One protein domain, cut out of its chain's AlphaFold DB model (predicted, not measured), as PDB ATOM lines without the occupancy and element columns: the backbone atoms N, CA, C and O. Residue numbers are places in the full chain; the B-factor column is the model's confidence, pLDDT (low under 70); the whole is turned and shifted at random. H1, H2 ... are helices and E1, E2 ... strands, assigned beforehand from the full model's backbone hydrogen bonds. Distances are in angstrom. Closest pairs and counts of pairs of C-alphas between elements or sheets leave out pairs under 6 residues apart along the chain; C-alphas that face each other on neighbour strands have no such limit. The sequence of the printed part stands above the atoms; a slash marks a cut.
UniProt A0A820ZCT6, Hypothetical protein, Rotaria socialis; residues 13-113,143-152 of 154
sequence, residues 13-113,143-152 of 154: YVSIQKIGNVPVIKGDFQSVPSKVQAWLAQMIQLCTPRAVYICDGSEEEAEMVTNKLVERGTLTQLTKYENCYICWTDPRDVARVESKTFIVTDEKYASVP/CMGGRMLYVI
ATOM      1  N   TYR A  13     -15.476 -58.369 -78.379       84.81
ATOM      2  CA  TYR A  13     -16.065 -58.781 -77.108       84.81
ATOM      3  C   TYR A  13     -15.142 -58.427 -75.953       84.81
ATOM      4  O   TYR A  13     -13.954 -58.750 -75.971       84.81
ATOM      5  N   VAL A  14     -15.713 -57.833 -74.909       84.38
ATOM      6  CA  VAL A  14     -15.065 -57.737 -73.602       84.38
ATOM      7  C   VAL A  14     -15.491 -58.956 -72.794       84.38
ATOM      8  O   VAL A  14     -16.674 -59.144 -72.516       84.38
ATOM      9  N   SER A  15     -14.529 -59.808 -72.446       86.00
ATOM     10  CA  SER A  15     -14.773 -61.001 -71.629       86.00
ATOM     11  C   SER A  15     -14.563 -60.674 -70.154       86.00
ATOM     12  O   SER A  15     -13.450 -60.339 -69.747       86.00
ATOM     13  N   ILE A  16     -15.610 -60.797 -69.338       84.31
ATOM     14  CA  ILE A  16     -15.534 -60.605 -67.884       84.31
ATOM     15  C   ILE A  16     -15.806 -61.936 -67.194       84.31
ATOM     16  O   ILE A  16     -16.860 -62.533 -67.398       84.31
ATOM     17  N   GLN A  17     -14.889 -62.377 -66.326       77.06
ATOM     18  CA  GLN A  17     -14.883 -63.717 -65.714       77.06
ATOM     19  C   GLN A  17     -16.224 -64.168 -65.099       77.06
ATOM     20  O   GLN A  17     -16.491 -65.364 -65.065       77.06
ATOM     21  N   LYS A  18     -17.067 -63.242 -64.617       76.44
ATOM     22  CA  LYS A  18     -18.365 -63.545 -63.979       76.44
ATOM     23  C   LYS A  18     -19.602 -63.256 -64.839       76.44
ATOM     24  O   LYS A  18     -20.683 -63.703 -64.482       76.44
ATOM     25  N   ILE A  19     -19.457 -62.504 -65.929       78.88
ATOM     26  CA  ILE A  19     -20.579 -62.090 -66.797       78.88
ATOM     27  C   ILE A  19     -20.544 -62.815 -68.143       78.88
ATOM     28  O   ILE A  19     -21.585 -63.038 -68.752       78.88
ATOM     29  N   GLY A  20     -19.358 -63.214 -68.596       86.00
ATOM     30  CA  GLY A  20     -19.140 -63.741 -69.936       86.00
ATOM     31  C   GLY A  20     -18.789 -62.632 -70.923       86.00
ATOM     32  O   GLY A  20     -18.124 -61.655 -70.572       86.00
ATOM     33  N   ASN A  21     -19.208 -62.817 -72.173       90.12
ATOM     34  CA  ASN A  21     -18.821 -61.964 -73.288       90.12
ATOM     35  C   ASN A  21     -19.836 -60.838 -73.480       90.12
ATOM     36  O   ASN A  21     -21.003 -61.100 -73.772       90.12
ATOM     37  N   VAL A  22     -19.379 -59.593 -73.377       93.44
ATOM     38  CA  VAL A  22     -20.190 -58.407 -73.660       93.44
ATOM     39  C   VAL A  22     -19.726 -57.798 -74.984       93.44
ATOM     40  O   VAL A  22     -18.562 -57.405 -75.087       93.44
ATOM     41  N   PRO A  23     -20.591 -57.732 -76.012       95.31
ATOM     42  CA  PRO A  23     -20.218 -57.189 -77.310       95.31
ATOM     43  C   PRO A  23     -20.038 -55.669 -77.248       95.31
ATOM     44  O   PRO A  23     -20.851 -54.954 -76.655       95.31
ATOM     45  N   VAL A  24     -19.003 -55.179 -77.921       95.25
ATOM     46  CA  VAL A  24     -18.783 -53.772 -78.256       95.25
ATOM     47  C   VAL A  24     -19.357 -53.556 -79.651       95.25
ATOM     48  O   VAL A  24     -18.827 -54.058 -80.637       95.25
ATOM     49  N   ILE A  25     -20.497 -52.872 -79.717       94.69
ATOM     50  CA  ILE A  25     -21.288 -52.703 -80.947       94.69
ATOM     51  C   ILE A  25     -20.750 -51.562 -81.811       94.69
ATOM     52  O   ILE A  25     -20.939 -51.572 -83.023       94.69
ATOM     53  N   LYS A  26     -20.097 -50.579 -81.188       93.31
ATOM     54  CA  LYS A  26     -19.396 -49.496 -81.874       93.31
ATOM     55  C   LYS A  26     -18.175 -49.066 -81.071       93.31
ATOM     56  O   LYS A  26     -18.237 -49.009 -79.839       93.31
ATOM     57  N   GLY A  27     -17.122 -48.720 -81.805       91.56
ATOM     58  CA  GLY A  27     -15.839 -48.268 -81.291       91.56
ATOM     59  C   GLY A  27     -14.950 -49.432 -80.882       91.56
ATOM     60  O   GLY A  27     -15.341 -50.596 -80.954       91.56
ATOM     61  N   ASP A  28     -13.737 -49.103 -80.453       90.75
ATOM     62  CA  ASP A  28     -12.740 -50.094 -80.075       90.75
ATOM     63  C   ASP A  28     -12.338 -49.924 -78.607       90.75
ATOM     64  O   ASP A  28     -11.822 -48.887 -78.189       90.75
ATOM     65  N   PHE A  29     -12.557 -50.976 -77.819       89.56
ATOM     66  CA  PHE A  29     -12.136 -51.038 -76.421       89.56
ATOM     67  C   PHE A  29     -10.614 -50.904 -76.258       89.56
ATOM     68  O   PHE A  29     -10.154 -50.364 -75.256       89.56
ATOM     69  N   GLN A  30      -9.818 -51.382 -77.214       90.44
ATOM     70  CA  GLN A  30      -8.358 -51.283 -77.143       90.44
ATOM     71  C   GLN A  30      -7.869 -49.858 -77.418       90.44
ATOM     72  O   GLN A  30      -6.848 -49.450 -76.862       90.44
ATOM     73  N   SER A  31      -8.622 -49.090 -78.208       90.06
ATOM     74  CA  SER A  31      -8.316 -47.695 -78.534       90.06
ATOM     75  C   SER A  31      -8.445 -46.725 -77.353       90.06
ATOM     76  O   SER A  31      -7.789 -45.682 -77.348       90.06
ATOM     77  N   VAL A  32      -9.252 -47.044 -76.329       93.31
ATOM     78  CA  VAL A  32      -9.423 -46.146 -75.174       93.31
ATOM     79  C   VAL A  32      -8.262 -46.294 -74.177       93.31
ATOM     80  O   VAL A  32      -7.702 -47.385 -74.040       93.31
ATOM     81  N   PRO A  33      -7.884 -45.236 -73.428       96.69
ATOM     82  CA  PRO A  33      -6.773 -45.304 -72.480       96.69
ATOM     83  C   PRO A  33      -6.944 -46.411 -71.434       96.69
ATOM     84  O   PRO A  33      -8.051 -46.675 -70.972       96.69
ATOM     85  N   SER A  34      -5.844 -47.003 -70.966       96.31
ATOM     86  CA  SER A  34      -5.868 -48.137 -70.023       96.31
ATOM     87  C   SER A  34      -6.683 -47.885 -68.745       96.31
ATOM     88  O   SER A  34      -7.371 -48.779 -68.254       96.31
ATOM     89  N   LYS A  35      -6.672 -46.654 -68.219       96.75
ATOM     90  CA  LYS A  35      -7.516 -46.267 -67.074       96.75
ATOM     91  C   LYS A  35      -9.011 -46.310 -67.410       96.75
ATOM     92  O   LYS A  35      -9.806 -46.726 -66.574       96.75
ATOM     93  N   VAL A  36      -9.379 -45.920 -68.631       96.19
ATOM     94  CA  VAL A  36     -10.756 -45.993 -69.139       96.19
ATOM     95  C   VAL A  36     -11.156 -47.446 -69.371       96.19
ATOM     96  O   VAL A  36     -12.256 -47.820 -68.990       96.19
ATOM     97  N   GLN A  37     -10.257 -48.289 -69.892       95.12
ATOM     98  CA  GLN A  37     -10.500 -49.732 -70.023       95.12
ATOM     99  C   GLN A  37     -10.817 -50.373 -68.668       95.12
ATOM    100  O   GLN A  37     -11.799 -51.103 -68.538       95.12
ATOM    101  N   ALA A  38     -10.017 -50.068 -67.640       95.31
ATOM    102  CA  ALA A  38     -10.227 -50.586 -66.291       95.31
ATOM    103  C   ALA A  38     -11.559 -50.110 -65.689       95.31
ATOM    104  O   ALA A  38     -12.307 -50.917 -65.138       95.31
ATOM    105  N   TRP A  39     -11.878 -48.822 -65.830       96.06
ATOM    106  CA  TRP A  39     -13.163 -48.267 -65.399       96.06
ATOM    107  C   TRP A  39     -14.342 -48.907 -66.143       96.06
ATOM    108  O   TRP A  39     -15.313 -49.332 -65.522       96.06
ATOM    109  N   LEU A  40     -14.240 -49.050 -67.463       95.50
ATOM    110  CA  LEU A  40     -15.284 -49.636 -68.295       95.50
ATOM    111  C   LEU A  40     -15.514 -51.109 -67.938       95.50
ATOM    112  O   LEU A  40     -16.659 -51.526 -67.797       95.50
ATOM    113  N   ALA A  41     -14.452 -51.880 -67.697       94.44
ATOM    114  CA  ALA A  41     -14.567 -53.252 -67.208       94.44
ATOM    115  C   ALA A  41     -15.307 -53.325 -65.858       94.44
ATOM    116  O   ALA A  41     -16.177 -54.179 -65.687       94.44
ATOM    117  N   GLN A  42     -15.031 -52.403 -64.927       94.88
ATOM    118  CA  GLN A  42     -15.757 -52.316 -63.653       94.88
ATOM    119  C   GLN A  42     -17.240 -51.979 -63.860       94.88
ATOM    120  O   GLN A  42     -18.097 -52.621 -63.256       94.88
ATOM    121  N   MET A  43     -17.557 -51.023 -64.738       96.06
ATOM    122  CA  MET A  43     -18.943 -50.641 -65.035       96.06
ATOM    123  C   MET A  43     -19.718 -51.764 -65.728       96.06
ATOM    124  O   MET A  43     -20.868 -52.016 -65.377       96.06
ATOM    125  N   ILE A  44     -19.099 -52.486 -66.666       96.00
ATOM    126  CA  ILE A  44     -19.718 -53.659 -67.296       96.00
ATOM    127  C   ILE A  44     -19.981 -54.735 -66.235       96.00
ATOM    128  O   ILE A  44     -21.072 -55.302 -66.206       96.00
ATOM    129  N   GLN A  45     -19.013 -54.987 -65.346       95.69
ATOM    130  CA  GLN A  45     -19.168 -55.954 -64.261       95.69
ATOM    131  C   GLN A  45     -20.296 -55.578 -63.291       95.69
ATOM    132  O   GLN A  45     -21.022 -56.452 -62.819       95.69
ATOM    133  N   LEU A  46     -20.432 -54.296 -62.968       95.81
ATOM    134  CA  LEU A  46     -21.414 -53.816 -62.003       95.81
ATOM    135  C   LEU A  46     -22.816 -53.735 -62.615       95.81
ATOM    136  O   LEU A  46     -23.761 -54.310 -62.083       95.81
ATOM    137  N   CYS A  47     -22.956 -53.056 -63.752       96.94
ATOM    138  CA  CYS A  47     -24.253 -52.715 -64.335       96.94
ATOM    139  C   CYS A  47     -24.836 -53.829 -65.225       96.94
ATOM    140  O   CYS A  47     -26.011 -53.766 -65.580       96.94
ATOM    141  N   THR A  48     -24.022 -54.817 -65.612       96.38
ATOM    142  CA  THR A  48     -24.367 -55.950 -66.494       96.38
ATOM    143  C   THR A  48     -25.133 -55.548 -67.773       96.38
ATOM    144  O   THR A  48     -26.248 -56.028 -68.015       96.38
ATOM    145  N   PRO A  49     -24.589 -54.645 -68.609       97.38
ATOM    146  CA  PRO A  49     -25.244 -54.241 -69.847       97.38
ATOM    147  C   PRO A  49     -25.288 -55.387 -70.866       97.38
ATOM    148  O   PRO A  49     -24.429 -56.268 -70.879       97.38
ATOM    149  N   ARG A  50     -26.252 -55.340 -71.790       96.62
ATOM    150  CA  ARG A  50     -26.320 -56.269 -72.936       96.62
ATOM    151  C   ARG A  50     -25.183 -56.041 -73.931       96.62
ATOM    152  O   ARG A  50     -24.788 -56.965 -74.632       96.62
ATOM    153  N   ALA A  51     -24.734 -54.796 -74.060       96.31
ATOM    154  CA  ALA A  51     -23.756 -54.371 -75.051       96.31
ATOM    155  C   ALA A  51     -23.110 -53.045 -74.645       96.31
ATOM    156  O   ALA A  51     -23.730 -52.252 -73.933       96.31
ATOM    157  N   VAL A  52     -21.915 -52.785 -75.162       96.94
ATOM    158  CA  VAL A  52     -21.189 -51.518 -75.023       96.94
ATOM    159  C   VAL A  52     -21.221 -50.764 -76.346       96.94
ATOM    160  O   VAL A  52     -21.151 -51.366 -77.417       96.94
ATOM    161  N   TYR A  53     -21.322 -49.445 -76.268       96.88
ATOM    162  CA  TYR A  53     -21.277 -48.550 -77.412       96.88
ATOM    163  C   TYR A  53     -20.389 -47.356 -77.052       96.88
ATOM    164  O   TYR A  53     -20.730 -46.589 -76.153       96.88
ATOM    165  N   ILE A  54     -19.236 -47.228 -77.707       96.88
ATOM    166  CA  ILE A  54     -18.297 -46.124 -77.475       96.88
ATOM    167  C   ILE A  54     -18.622 -45.015 -78.474       96.88
ATOM    168  O   ILE A  54     -18.499 -45.218 -79.681       96.88
ATOM    169  N   CYS A  55     -19.080 -43.879 -77.951       96.81
ATOM    170  CA  CYS A  55     -19.471 -42.717 -78.737       96.81
ATOM    171  C   CYS A  55     -18.246 -42.041 -79.356       96.81
ATOM    172  O   CYS A  55     -17.233 -41.850 -78.679       96.81
ATOM    173  N   ASP A  56     -18.362 -41.657 -80.625       96.19
ATOM    174  CA  ASP A  56     -17.366 -40.848 -81.340       96.19
ATOM    175  C   ASP A  56     -17.812 -39.392 -81.533       96.19
ATOM    176  O   ASP A  56     -16.993 -38.552 -81.904       96.19
ATOM    177  N   GLY A  57     -19.083 -39.079 -81.248       96.44
ATOM    178  CA  GLY A  57     -19.631 -37.730 -81.357       96.44
ATOM    179  C   GLY A  57     -19.863 -37.257 -82.794       96.44
ATOM    180  O   GLY A  57     -20.032 -36.055 -82.998       96.44
ATOM    181  N   SER A  58     -19.860 -38.163 -83.780       97.88
ATOM    182  CA  SER A  58     -20.094 -37.803 -85.182       97.88
ATOM    183  C   SER A  58     -21.548 -37.379 -85.443       97.88
ATOM    184  O   SER A  58     -22.468 -37.716 -84.690       97.88
ATOM    185  N   GLU A  59     -21.777 -36.648 -86.537       97.50
ATOM    186  CA  GLU A  59     -23.133 -36.263 -86.950       97.50
ATOM    187  C   GLU A  59     -23.981 -37.493 -87.306       97.50
ATOM    188  O   GLU A  59     -25.143 -37.576 -86.906       97.50
ATOM    189  N   GLU A  60     -23.388 -38.497 -87.960       96.75
ATOM    190  CA  GLU A  60     -24.063 -39.756 -88.293       96.75
ATOM    191  C   GLU A  60     -24.473 -40.530 -87.032       96.75
ATOM    192  O   GLU A  60     -25.535 -41.156 -86.990       96.75
ATOM    193  N   GLU A  61     -23.651 -40.489 -85.977       96.94
ATOM    194  CA  GLU A  61     -24.002 -41.054 -84.676       96.94
ATOM    195  C   GLU A  61     -25.183 -40.320 -84.042       96.94
ATOM    196  O   GLU A  61     -26.121 -40.970 -83.563       96.94
ATOM    197  N   ALA A  62     -25.152 -38.988 -84.049       97.12
ATOM    198  CA  ALA A  62     -26.226 -38.172 -83.505       97.12
ATOM    199  C   ALA A  62     -27.552 -38.435 -84.236       97.12
ATOM    200  O   ALA A  62     -28.583 -38.643 -83.586       97.12
ATOM    201  N   GLU A  63     -27.529 -38.508 -85.568       97.12
ATOM    202  CA  GLU A  63     -28.695 -38.839 -86.389       97.12
ATOM    203  C   GLU A  63     -29.206 -40.254 -86.082       97.12
ATOM    204  O   GLU A  63     -30.395 -40.450 -85.816       97.12
ATOM    205  N   MET A  64     -28.311 -41.243 -86.020       96.12
ATOM    206  CA  MET A  64     -28.666 -42.631 -85.719       96.12
ATOM    207  C   MET A  64     -29.316 -42.781 -84.335       96.12
ATOM    208  O   MET A  64     -30.334 -43.471 -84.204       96.12
ATOM    209  N   VAL A  65     -28.765 -42.142 -83.296       96.88
ATOM    210  CA  VAL A  65     -29.346 -42.172 -81.942       96.88
ATOM    211  C   VAL A  65     -30.701 -41.470 -81.927       96.88
ATOM    212  O   VAL A  65     -31.659 -42.011 -81.372       96.88
ATOM    213  N   THR A  66     -30.807 -40.312 -82.573       98.06
ATOM    214  CA  THR A  66     -32.053 -39.540 -82.649       98.06
ATOM    215  C   THR A  66     -33.157 -40.337 -83.338       98.06
ATOM    216  O   THR A  66     -34.244 -40.485 -82.777       98.06
ATOM    217  N   ASN A  67     -32.861 -40.954 -84.484       97.50
ATOM    218  CA  ASN A  67     -33.801 -41.802 -85.215       97.50
ATOM    219  C   ASN A  67     -34.284 -42.984 -84.365       97.50
ATOM    220  O   ASN A  67     -35.483 -43.259 -84.323       97.50
ATOM    221  N   LYS A  68     -33.394 -43.632 -83.601       96.81
ATOM    222  CA  LYS A  68     -33.782 -44.702 -82.663       96.81
ATOM    223  C   LYS A  68     -34.690 -44.209 -81.539       96.81
ATOM    224  O   LYS A  68     -35.564 -44.949 -81.088       96.81
ATOM    225  N   LEU A  69     -34.473 -42.996 -81.037       98.00
ATOM    226  CA  LEU A  69     -35.326 -42.417 -79.999       98.00
ATOM    227  C   LEU A  69     -36.706 -42.036 -80.545       98.00
ATOM    228  O   LEU A  69     -37.694 -42.199 -79.826       98.00
ATOM    229  N   VAL A  70     -36.783 -41.585 -81.800       98.12
ATOM    230  CA  VAL A  70     -38.052 -41.347 -82.504       98.12
ATOM    231  C   VAL A  70     -38.794 -42.658 -82.749       98.12
ATOM    232  O   VAL A  70     -39.963 -42.771 -82.389       98.12
ATOM    233  N   GLU A  71     -38.113 -43.683 -83.265       97.81
ATOM    234  CA  GLU A  71     -38.680 -45.022 -83.490       97.81
ATOM    235  C   GLU A  71     -39.270 -45.620 -82.202       97.81
ATOM    236  O   GLU A  71     -40.335 -46.236 -82.213       97.81
ATOM    237  N   ARG A  72     -38.604 -45.399 -81.064       96.75
ATOM    238  CA  ARG A  72     -39.053 -45.868 -79.742       96.75
ATOM    239  C   ARG A  72     -40.119 -44.986 -79.092       96.75
ATOM    240  O   ARG A  72     -40.560 -45.306 -77.990       96.75
ATOM    241  N   GLY A  73     -40.496 -43.871 -79.717       97.50
ATOM    242  CA  GLY A  73     -41.463 -42.912 -79.180       97.50
ATOM    243  C   GLY A  73     -40.958 -42.097 -77.985       97.50
ATOM    244  O   GLY A  73     -41.757 -41.464 -77.301       97.50
ATOM    245  N   THR A  74     -39.650 -42.106 -77.707       97.81
ATOM    246  CA  THR A  74     -39.045 -41.237 -76.680       97.81
ATOM    247  C   THR A  74     -38.956 -39.794 -77.171       97.81
ATOM    248  O   THR A  74     -39.206 -38.864 -76.410       97.81
ATOM    249  N   LEU A  75     -38.621 -39.613 -78.450       98.44
ATOM    250  CA  LEU A  75     -38.639 -38.320 -79.125       98.44
ATOM    251  C   LEU A  75     -39.778 -38.266 -80.139       98.44
ATOM    252  O   LEU A  75     -40.135 -39.266 -80.753       98.44
ATOM    253  N   THR A  76     -40.326 -37.074 -80.355       98.38
ATOM    254  CA  THR A  76     -41.223 -36.781 -81.478       98.38
ATOM    255  C   THR A  76     -40.625 -35.653 -82.304       98.38
ATOM    256  O   THR A  76     -40.287 -34.603 -81.760       98.38
ATOM    257  N   GLN A  77     -40.480 -35.861 -83.614       98.06
ATOM    258  CA  GLN A  77     -39.970 -34.833 -84.519       98.06
ATOM    259  C   GLN A  77     -40.987 -33.696 -84.675       98.06
ATOM    260  O   GLN A  77     -42.178 -33.927 -84.894       98.06
ATOM    261  N   LEU A  78     -40.516 -32.453 -84.579       98.19
ATOM    262  CA  LEU A  78     -41.335 -31.258 -84.754       98.19
ATOM    263  C   LEU A  78     -41.305 -30.817 -86.217       98.19
ATOM    264  O   LEU A  78     -40.376 -30.151 -86.652       98.19
ATOM    265  N   THR A  79     -42.364 -31.117 -86.968       97.31
ATOM    266  CA  THR A  79     -42.440 -30.870 -88.424       97.31
ATOM    267  C   THR A  79     -42.410 -29.398 -88.841       97.31
ATOM    268  O   THR A  79     -42.213 -29.094 -90.013       97.31
ATOM    269  N   LYS A  80     -42.615 -28.469 -87.901       98.31
ATOM    270  CA  LYS A  80     -42.563 -27.022 -88.159       98.31
ATOM    271  C   LYS A  80     -41.132 -26.472 -88.218       98.31
ATOM    272  O   LYS A  80     -40.943 -25.361 -88.708       98.31
ATOM    273  N   TYR A  81     -40.151 -27.206 -87.697       97.75
ATOM    274  CA  TYR A  81     -38.778 -26.735 -87.527       97.75
ATOM    275  C   TYR A  81     -37.785 -27.779 -88.039       97.75
ATOM    276  O   TYR A  81     -38.066 -28.974 -88.051       97.75
ATOM    277  N   GLU A  82     -36.603 -27.329 -88.438       97.12
ATOM    278  CA  GLU A  82     -35.542 -28.223 -88.897       97.12
ATOM    279  C   GLU A  82     -34.787 -28.816 -87.703       97.12
ATOM    280  O   GLU A  82     -34.449 -28.107 -86.757       97.12
ATOM    281  N   ASN A  83     -34.548 -30.131 -87.746       96.19
ATOM    282  CA  ASN A  83     -33.784 -30.877 -86.739       96.19
ATOM    283  C   ASN A  83     -34.214 -30.615 -85.276       96.19
ATOM    284  O   ASN A  83     -33.390 -30.530 -84.368       96.19
ATOM    285  N   CYS A  84     -35.521 -30.458 -85.044       98.00
ATOM    286  CA  CYS A  84     -36.090 -30.198 -83.723       98.00
ATOM    287  C   CYS A  84     -36.966 -31.360 -83.257       98.00
ATOM    288  O   CYS A  84     -37.761 -31.910 -84.023       98.00
ATOM    289  N   TYR A  85     -36.872 -31.678 -81.968       98.31
ATOM    290  CA  TYR A  85     -37.581 -32.791 -81.347       98.31
ATOM    291  C   TYR A  85     -38.158 -32.364 -80.002       98.31
ATOM    292  O   TYR A  85     -37.612 -31.492 -79.327       98.31
ATOM    293  N   ILE A  86     -39.251 -33.006 -79.604       98.25
ATOM    294  CA  ILE A  86     -39.826 -32.884 -78.267       98.25
ATOM    295  C   ILE A  86     -39.709 -34.216 -77.526       98.25
ATOM    296  O   ILE A  86     -39.886 -35.283 -78.113       98.25
ATOM    297  N   CYS A  87     -39.402 -34.129 -76.234       98.31
ATOM    298  CA  CYS A  87     -39.371 -35.238 -75.288       98.31
ATOM    299  C   CYS A  87     -40.297 -34.885 -74.123       98.31
ATOM    300  O   CYS A  87     -40.200 -33.779 -73.584       98.31
ATOM    301  N   TRP A  88     -41.166 -35.809 -73.722       97.69
ATOM    302  CA  TRP A  88     -41.966 -35.668 -72.506       97.69
ATOM    303  C   TRP A  88     -41.438 -36.627 -71.451       97.69
ATOM    304  O   TRP A  88     -41.435 -37.841 -71.654       97.69
ATOM    305  N   THR A  89     -40.978 -36.082 -70.328       97.88
ATOM    306  CA  THR A  89     -40.480 -36.886 -69.212       97.88
ATOM    307  C   THR A  89     -41.630 -37.373 -68.330       97.88
ATOM    308  O   THR A  89     -42.761 -36.884 -68.406       97.88
ATOM    309  N   ASP A  90     -41.348 -38.359 -67.477       98.00
ATOM    310  CA  ASP A  90     -42.257 -38.710 -66.386       98.00
ATOM    311  C   ASP A  90     -42.428 -37.481 -65.472       98.00
ATOM    312  O   ASP A  90     -41.428 -36.851 -65.127       98.00
ATOM    313  N   PRO A  91     -43.649 -37.125 -65.030       97.94
ATOM    314  CA  PRO A  91     -43.869 -35.963 -64.161       97.94
ATOM    315  C   PRO A  91     -43.100 -36.021 -62.830       97.94
ATOM    316  O   PRO A  91     -42.969 -35.005 -62.147       97.94
ATOM    317  N   ARG A  92     -42.592 -37.194 -62.438       98.06
ATOM    318  CA  ARG A  92     -41.735 -37.386 -61.259       98.06
ATOM    319  C   ARG A  92     -40.260 -37.050 -61.521       98.06
ATOM    320  O   ARG A  92     -39.504 -36.960 -60.557       98.06
ATOM    321  N   ASP A  93     -39.867 -36.862 -62.780       97.88
ATOM    322  CA  ASP A  93     -38.500 -36.589 -63.238       97.88
ATOM    323  C   ASP A  93     -38.464 -35.349 -64.149       97.88
ATOM    324  O   ASP A  93     -38.364 -35.418 -65.375       97.88
ATOM    325  N   VAL A  94     -38.646 -34.181 -63.529       97.69
ATOM    326  CA  VAL A  94     -38.799 -32.888 -64.227       97.69
ATOM    327  C   VAL A  94     -37.796 -31.828 -63.776       97.69
ATOM    328  O   VAL A  94     -37.705 -30.758 -64.375       97.69
ATOM    329  N   ALA A  95     -37.070 -32.081 -62.688       97.56
ATOM    330  CA  ALA A  95     -36.190 -31.102 -62.071       97.56
ATOM    331  C   ALA A  95     -35.091 -31.779 -61.254       97.56
ATOM    332  O   ALA A  95     -35.215 -32.924 -60.823       97.56
ATOM    333  N   ARG A  96     -34.031 -31.018 -60.966       97.62
ATOM    334  CA  ARG A  96     -33.035 -31.420 -59.972       97.62
ATOM    335  C   ARG A  96     -33.718 -31.639 -58.620       97.62
ATOM    336  O   ARG A  96     -34.496 -30.801 -58.169       97.62
ATOM    337  N   VAL A  97     -33.381 -32.742 -57.955       97.38
ATOM    338  CA  VAL A  97     -33.896 -33.078 -56.623       97.38
ATOM    339  C   VAL A  97     -32.788 -32.831 -55.608       97.38
ATOM    340  O   VAL A  97     -32.040 -33.743 -55.271       97.38
ATOM    341  N   GLU A  98     -32.677 -31.593 -55.116       96.56
ATOM    342  CA  GLU A  98     -31.587 -31.178 -54.213       96.56
ATOM    343  C   GLU A  98     -31.495 -32.030 -52.944       96.56
ATOM    344  O   GLU A  98     -30.416 -32.181 -52.392       96.56
ATOM    345  N   SER A  99     -32.608 -32.628 -52.500       95.44
ATOM    346  CA  SER A  99     -32.647 -33.557 -51.363       95.44
ATOM    347  C   SER A  99     -32.059 -34.947 -51.643       95.44
ATOM    348  O   SER A  99     -31.998 -35.768 -50.728       95.44
ATOM    349  N   LYS A 100     -31.686 -35.221 -52.896       96.25
ATOM    350  CA  LYS A 100     -31.022 -36.442 -53.364       96.25
ATOM    351  C   LYS A 100     -29.705 -36.121 -54.088       96.25
ATOM    352  O   LYS A 100     -29.253 -36.907 -54.917       96.25
ATOM    353  N   THR A 101     -29.110 -34.955 -53.832       97.06
ATOM    354  CA  THR A 101     -27.850 -34.523 -54.453       97.06
ATOM    355  C   THR A 101     -26.807 -34.310 -53.368       97.06
ATOM    356  O   THR A 101     -26.933 -33.393 -52.563       97.06
ATOM    357  N   PHE A 102     -25.767 -35.144 -53.368       97.62
ATOM    358  CA  PHE A 102     -24.781 -35.205 -52.292       97.62
ATOM    359  C   PHE A 102     -23.358 -35.010 -52.812       97.62
ATOM    360  O   PHE A 102     -23.034 -35.415 -53.928       97.62
ATOM    361  N   ILE A 103     -22.503 -34.444 -51.963       98.06
ATOM    362  CA  ILE A 103     -21.046 -34.503 -52.096       98.06
ATOM    363  C   ILE A 103     -20.529 -35.498 -51.055       98.06
ATOM    364  O   ILE A 103     -20.900 -35.428 -49.882       98.06
ATOM    365  N   VAL A 104     -19.685 -36.432 -51.492       98.19
ATOM    366  CA  VAL A 104     -19.126 -37.492 -50.645       98.19
ATOM    367  C   VAL A 104     -17.668 -37.174 -50.354       98.19
ATOM    368  O   VAL A 104     -16.843 -37.107 -51.264       98.19
ATOM    369  N   THR A 105     -17.367 -36.960 -49.079       98.19
ATOM    370  CA  THR A 105     -16.024 -36.699 -48.545       98.19
ATOM    371  C   THR A 105     -15.860 -37.458 -47.235       98.19
ATOM    372  O   THR A 105     -16.854 -37.643 -46.533       98.19
ATOM    373  N   ASP A 106     -14.637 -37.861 -46.881       97.38
ATOM    374  CA  ASP A 106     -14.374 -38.530 -45.594       97.38
ATOM    375  C   ASP A 106     -14.829 -37.646 -44.424       97.38
ATOM    376  O   ASP A 106     -15.624 -38.053 -43.579       97.38
ATOM    377  N   GLU A 107     -14.408 -36.379 -44.451       97.00
ATOM    378  CA  GLU A 107     -14.803 -35.374 -43.472       97.00
ATOM    379  C   GLU A 107     -16.023 -34.584 -43.951       97.00
ATOM    380  O   GLU A 107     -15.999 -33.953 -45.013       97.00
ATOM    381  N   LYS A 108     -17.081 -34.542 -43.132       94.75
ATOM    382  CA  LYS A 108     -18.322 -33.805 -43.434       94.75
ATOM    383  C   LYS A 108     -18.071 -32.344 -43.785       94.75
ATOM    384  O   LYS A 108     -18.612 -31.826 -44.760       94.75
ATOM    385  N   TYR A 109     -17.242 -31.675 -42.993       96.00
ATOM    386  CA  TYR A 109     -17.050 -30.234 -43.126       96.00
ATOM    387  C   TYR A 109     -16.099 -29.829 -44.261       96.00
ATOM    388  O   TYR A 109     -15.910 -28.641 -44.502       96.00
ATOM    389  N   ALA A 110     -15.548 -30.799 -44.999       96.69
ATOM    390  CA  ALA A 110     -14.818 -30.532 -46.235       96.69
ATOM    391  C   ALA A 110     -15.750 -30.145 -47.401       96.69
ATOM    392  O   ALA A 110     -15.298 -29.518 -48.356       96.69
ATOM    393  N   SER A 111     -17.037 -30.506 -47.332       96.56
ATOM    394  CA  SER A 111     -18.024 -30.238 -48.393       96.56
ATOM    395  C   SER A 111     -19.163 -29.311 -47.970       96.56
ATOM    396  O   SER A 111     -19.766 -28.660 -48.822       96.56
ATOM    397  N   VAL A 112     -19.462 -29.215 -46.670       95.81
ATOM    398  CA  VAL A 112     -20.511 -28.333 -46.136       95.81
ATOM    399  C   VAL A 112     -20.021 -27.559 -44.907       95.81
ATOM    400  O   VAL A 112     -19.238 -28.086 -44.125       95.81
ATOM    401  N   PRO A 113     -20.483 -26.323 -44.662       95.31
ATOM    402  CA  PRO A 113     -20.059 -25.564 -43.489       95.31
ATOM    403  C   PRO A 113     -20.712 -26.063 -42.195       95.31
ATOM    404  O   PRO A 113     -21.789 -26.671 -42.191       95.31
ATOM    405  N   CYS A 143     -28.249 -52.897 -63.045       98.06
ATOM    406  CA  CYS A 143     -29.178 -51.826 -63.426       98.06
ATOM    407  C   CYS A 143     -29.328 -51.620 -64.950       98.06
ATOM    408  O   CYS A 143     -30.302 -51.015 -65.407       98.06
ATOM    409  N   MET A 144     -28.398 -52.147 -65.754       97.88
ATOM    410  CA  MET A 144     -28.415 -52.081 -67.218       97.88
ATOM    411  C   MET A 144     -28.738 -53.419 -67.892       97.88
ATOM    412  O   MET A 144     -28.543 -53.543 -69.103       97.88
ATOM    413  N   GLY A 145     -29.289 -54.399 -67.169       96.50
ATOM    414  CA  GLY A 145     -29.762 -55.654 -67.756       96.50
ATOM    415  C   GLY A 145     -30.637 -55.422 -68.999       96.50
ATOM    416  O   GLY A 145     -31.654 -54.731 -68.950       96.50
ATOM    417  N   GLY A 146     -30.211 -55.953 -70.151       95.81
ATOM    418  CA  GLY A 146     -30.902 -55.790 -71.442       95.81
ATOM    419  C   GLY A 146     -30.656 -54.458 -72.174       95.81
ATOM    420  O   GLY A 146     -31.054 -54.314 -73.334       95.81
ATOM    421  N   ARG A 147     -29.966 -53.494 -71.554       97.44
ATOM    422  CA  ARG A 147     -29.705 -52.149 -72.097       97.44
ATOM    423  C   ARG A 147     -28.290 -52.022 -72.665       97.44
ATOM    424  O   ARG A 147     -27.423 -52.856 -72.421       97.44
ATOM    425  N   MET A 148     -28.083 -50.987 -73.473       96.38
ATOM    426  CA  MET A 148     -26.777 -50.623 -74.025       96.38
ATOM    427  C   MET A 148     -26.079 -49.656 -73.065       96.38
ATOM    428  O   MET A 148     -26.695 -48.674 -72.651       96.38
ATOM    429  N   LEU A 149     -24.824 -49.935 -72.719       97.69
ATOM    430  CA  LEU A 149     -23.950 -49.013 -71.997       97.69
ATOM    431  C   LEU A 149     -23.281 -48.089 -73.018       97.69
ATOM    432  O   LEU A 149     -22.405 -48.529 -73.764       97.69
ATOM    433  N   TYR A 150     -23.706 -46.829 -73.047       97.62
ATOM    434  CA  TYR A 150     -23.067 -45.786 -73.845       97.62
ATOM    435  C   TYR A 150     -21.875 -45.205 -73.079       97.62
ATOM    436  O   TYR A 150     -22.014 -44.808 -71.922       97.62
ATOM    437  N   VAL A 151     -20.709 -45.160 -73.718       97.38
ATOM    438  CA  VAL A 151     -19.490 -44.536 -73.193       97.38
ATOM    439  C   VAL A 151     -19.312 -43.209 -73.913       97.38
ATOM    440  O   VAL A 151     -19.103 -43.211 -75.121       97.38
ATOM    441  N   ILE A 152     -19.412 -42.101 -73.177       97.06
ATOM    442  CA  ILE A 152     -19.407 -40.735 -73.718       97.06
ATOM    443  C   ILE A 152     -18.137 -40.021 -73.228       97.06
ATOM    444  O   ILE A 152     -18.095 -39.617 -72.065       97.06
TER     445      ILE A 152
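Overview. This is residues 13 to 113 and 143 to 152 of the 154 residues of the protein "Hypothetical protein" of Rotaria socialis (UniProt A0A820ZCT6). A small twisted four-stranded sheet has helix H1 packed beside it, while H2 stands clear; within the long unnamed stretch 72 to 113, residues 90 to 101 and 104 to 110 stick out. The 111 printed residues, under half in named elements, run E1, E2, H1, E3, H2, E4; the class is mixed, the sheet E1, E2, E3, E4 mixed. The whole is loose, radius of gyration of the C-alphas 18.5 A, spanning 52 by 45 by 24 A.

Arrangement. E1, residues 13 to 16, and E2, residues 20 to 26, form an antiparallel hairpin, N 14 and O 22 2.9 A apart. E3, residues 51 to 54, is parallel to E2, N 25 and O 52 2.8 A apart. E4, residues 148 to 151, is parallel to E3, N 149 and O 51 2.8 A apart. H1, residues 34 to 47, is on the sheet; its closest C-alphas to E1 are Gln 45 and Ile 16, 6.9 A. E2, H1, E3 make a strand-helix-strand unit, parallel neighbours with a helix between, its crossover left-handed. H2, residues 59 to 71, is not on the sheet. In H1 and H2 every O i to N i+4 pair is within hydrogen-bond range.

Along the chain. E1 begins at C-alpha 13 (-16.065, -58.781, -77.108); E4 ends at C-alpha 151 (-19.490, -44.536, -73.193). H1 measures 19.8 A.

Size, cuts and confidence. Across the cut, C-alphas 113 and 143 are 34.2 A apart. No printed residue is under 70 in pLDDT.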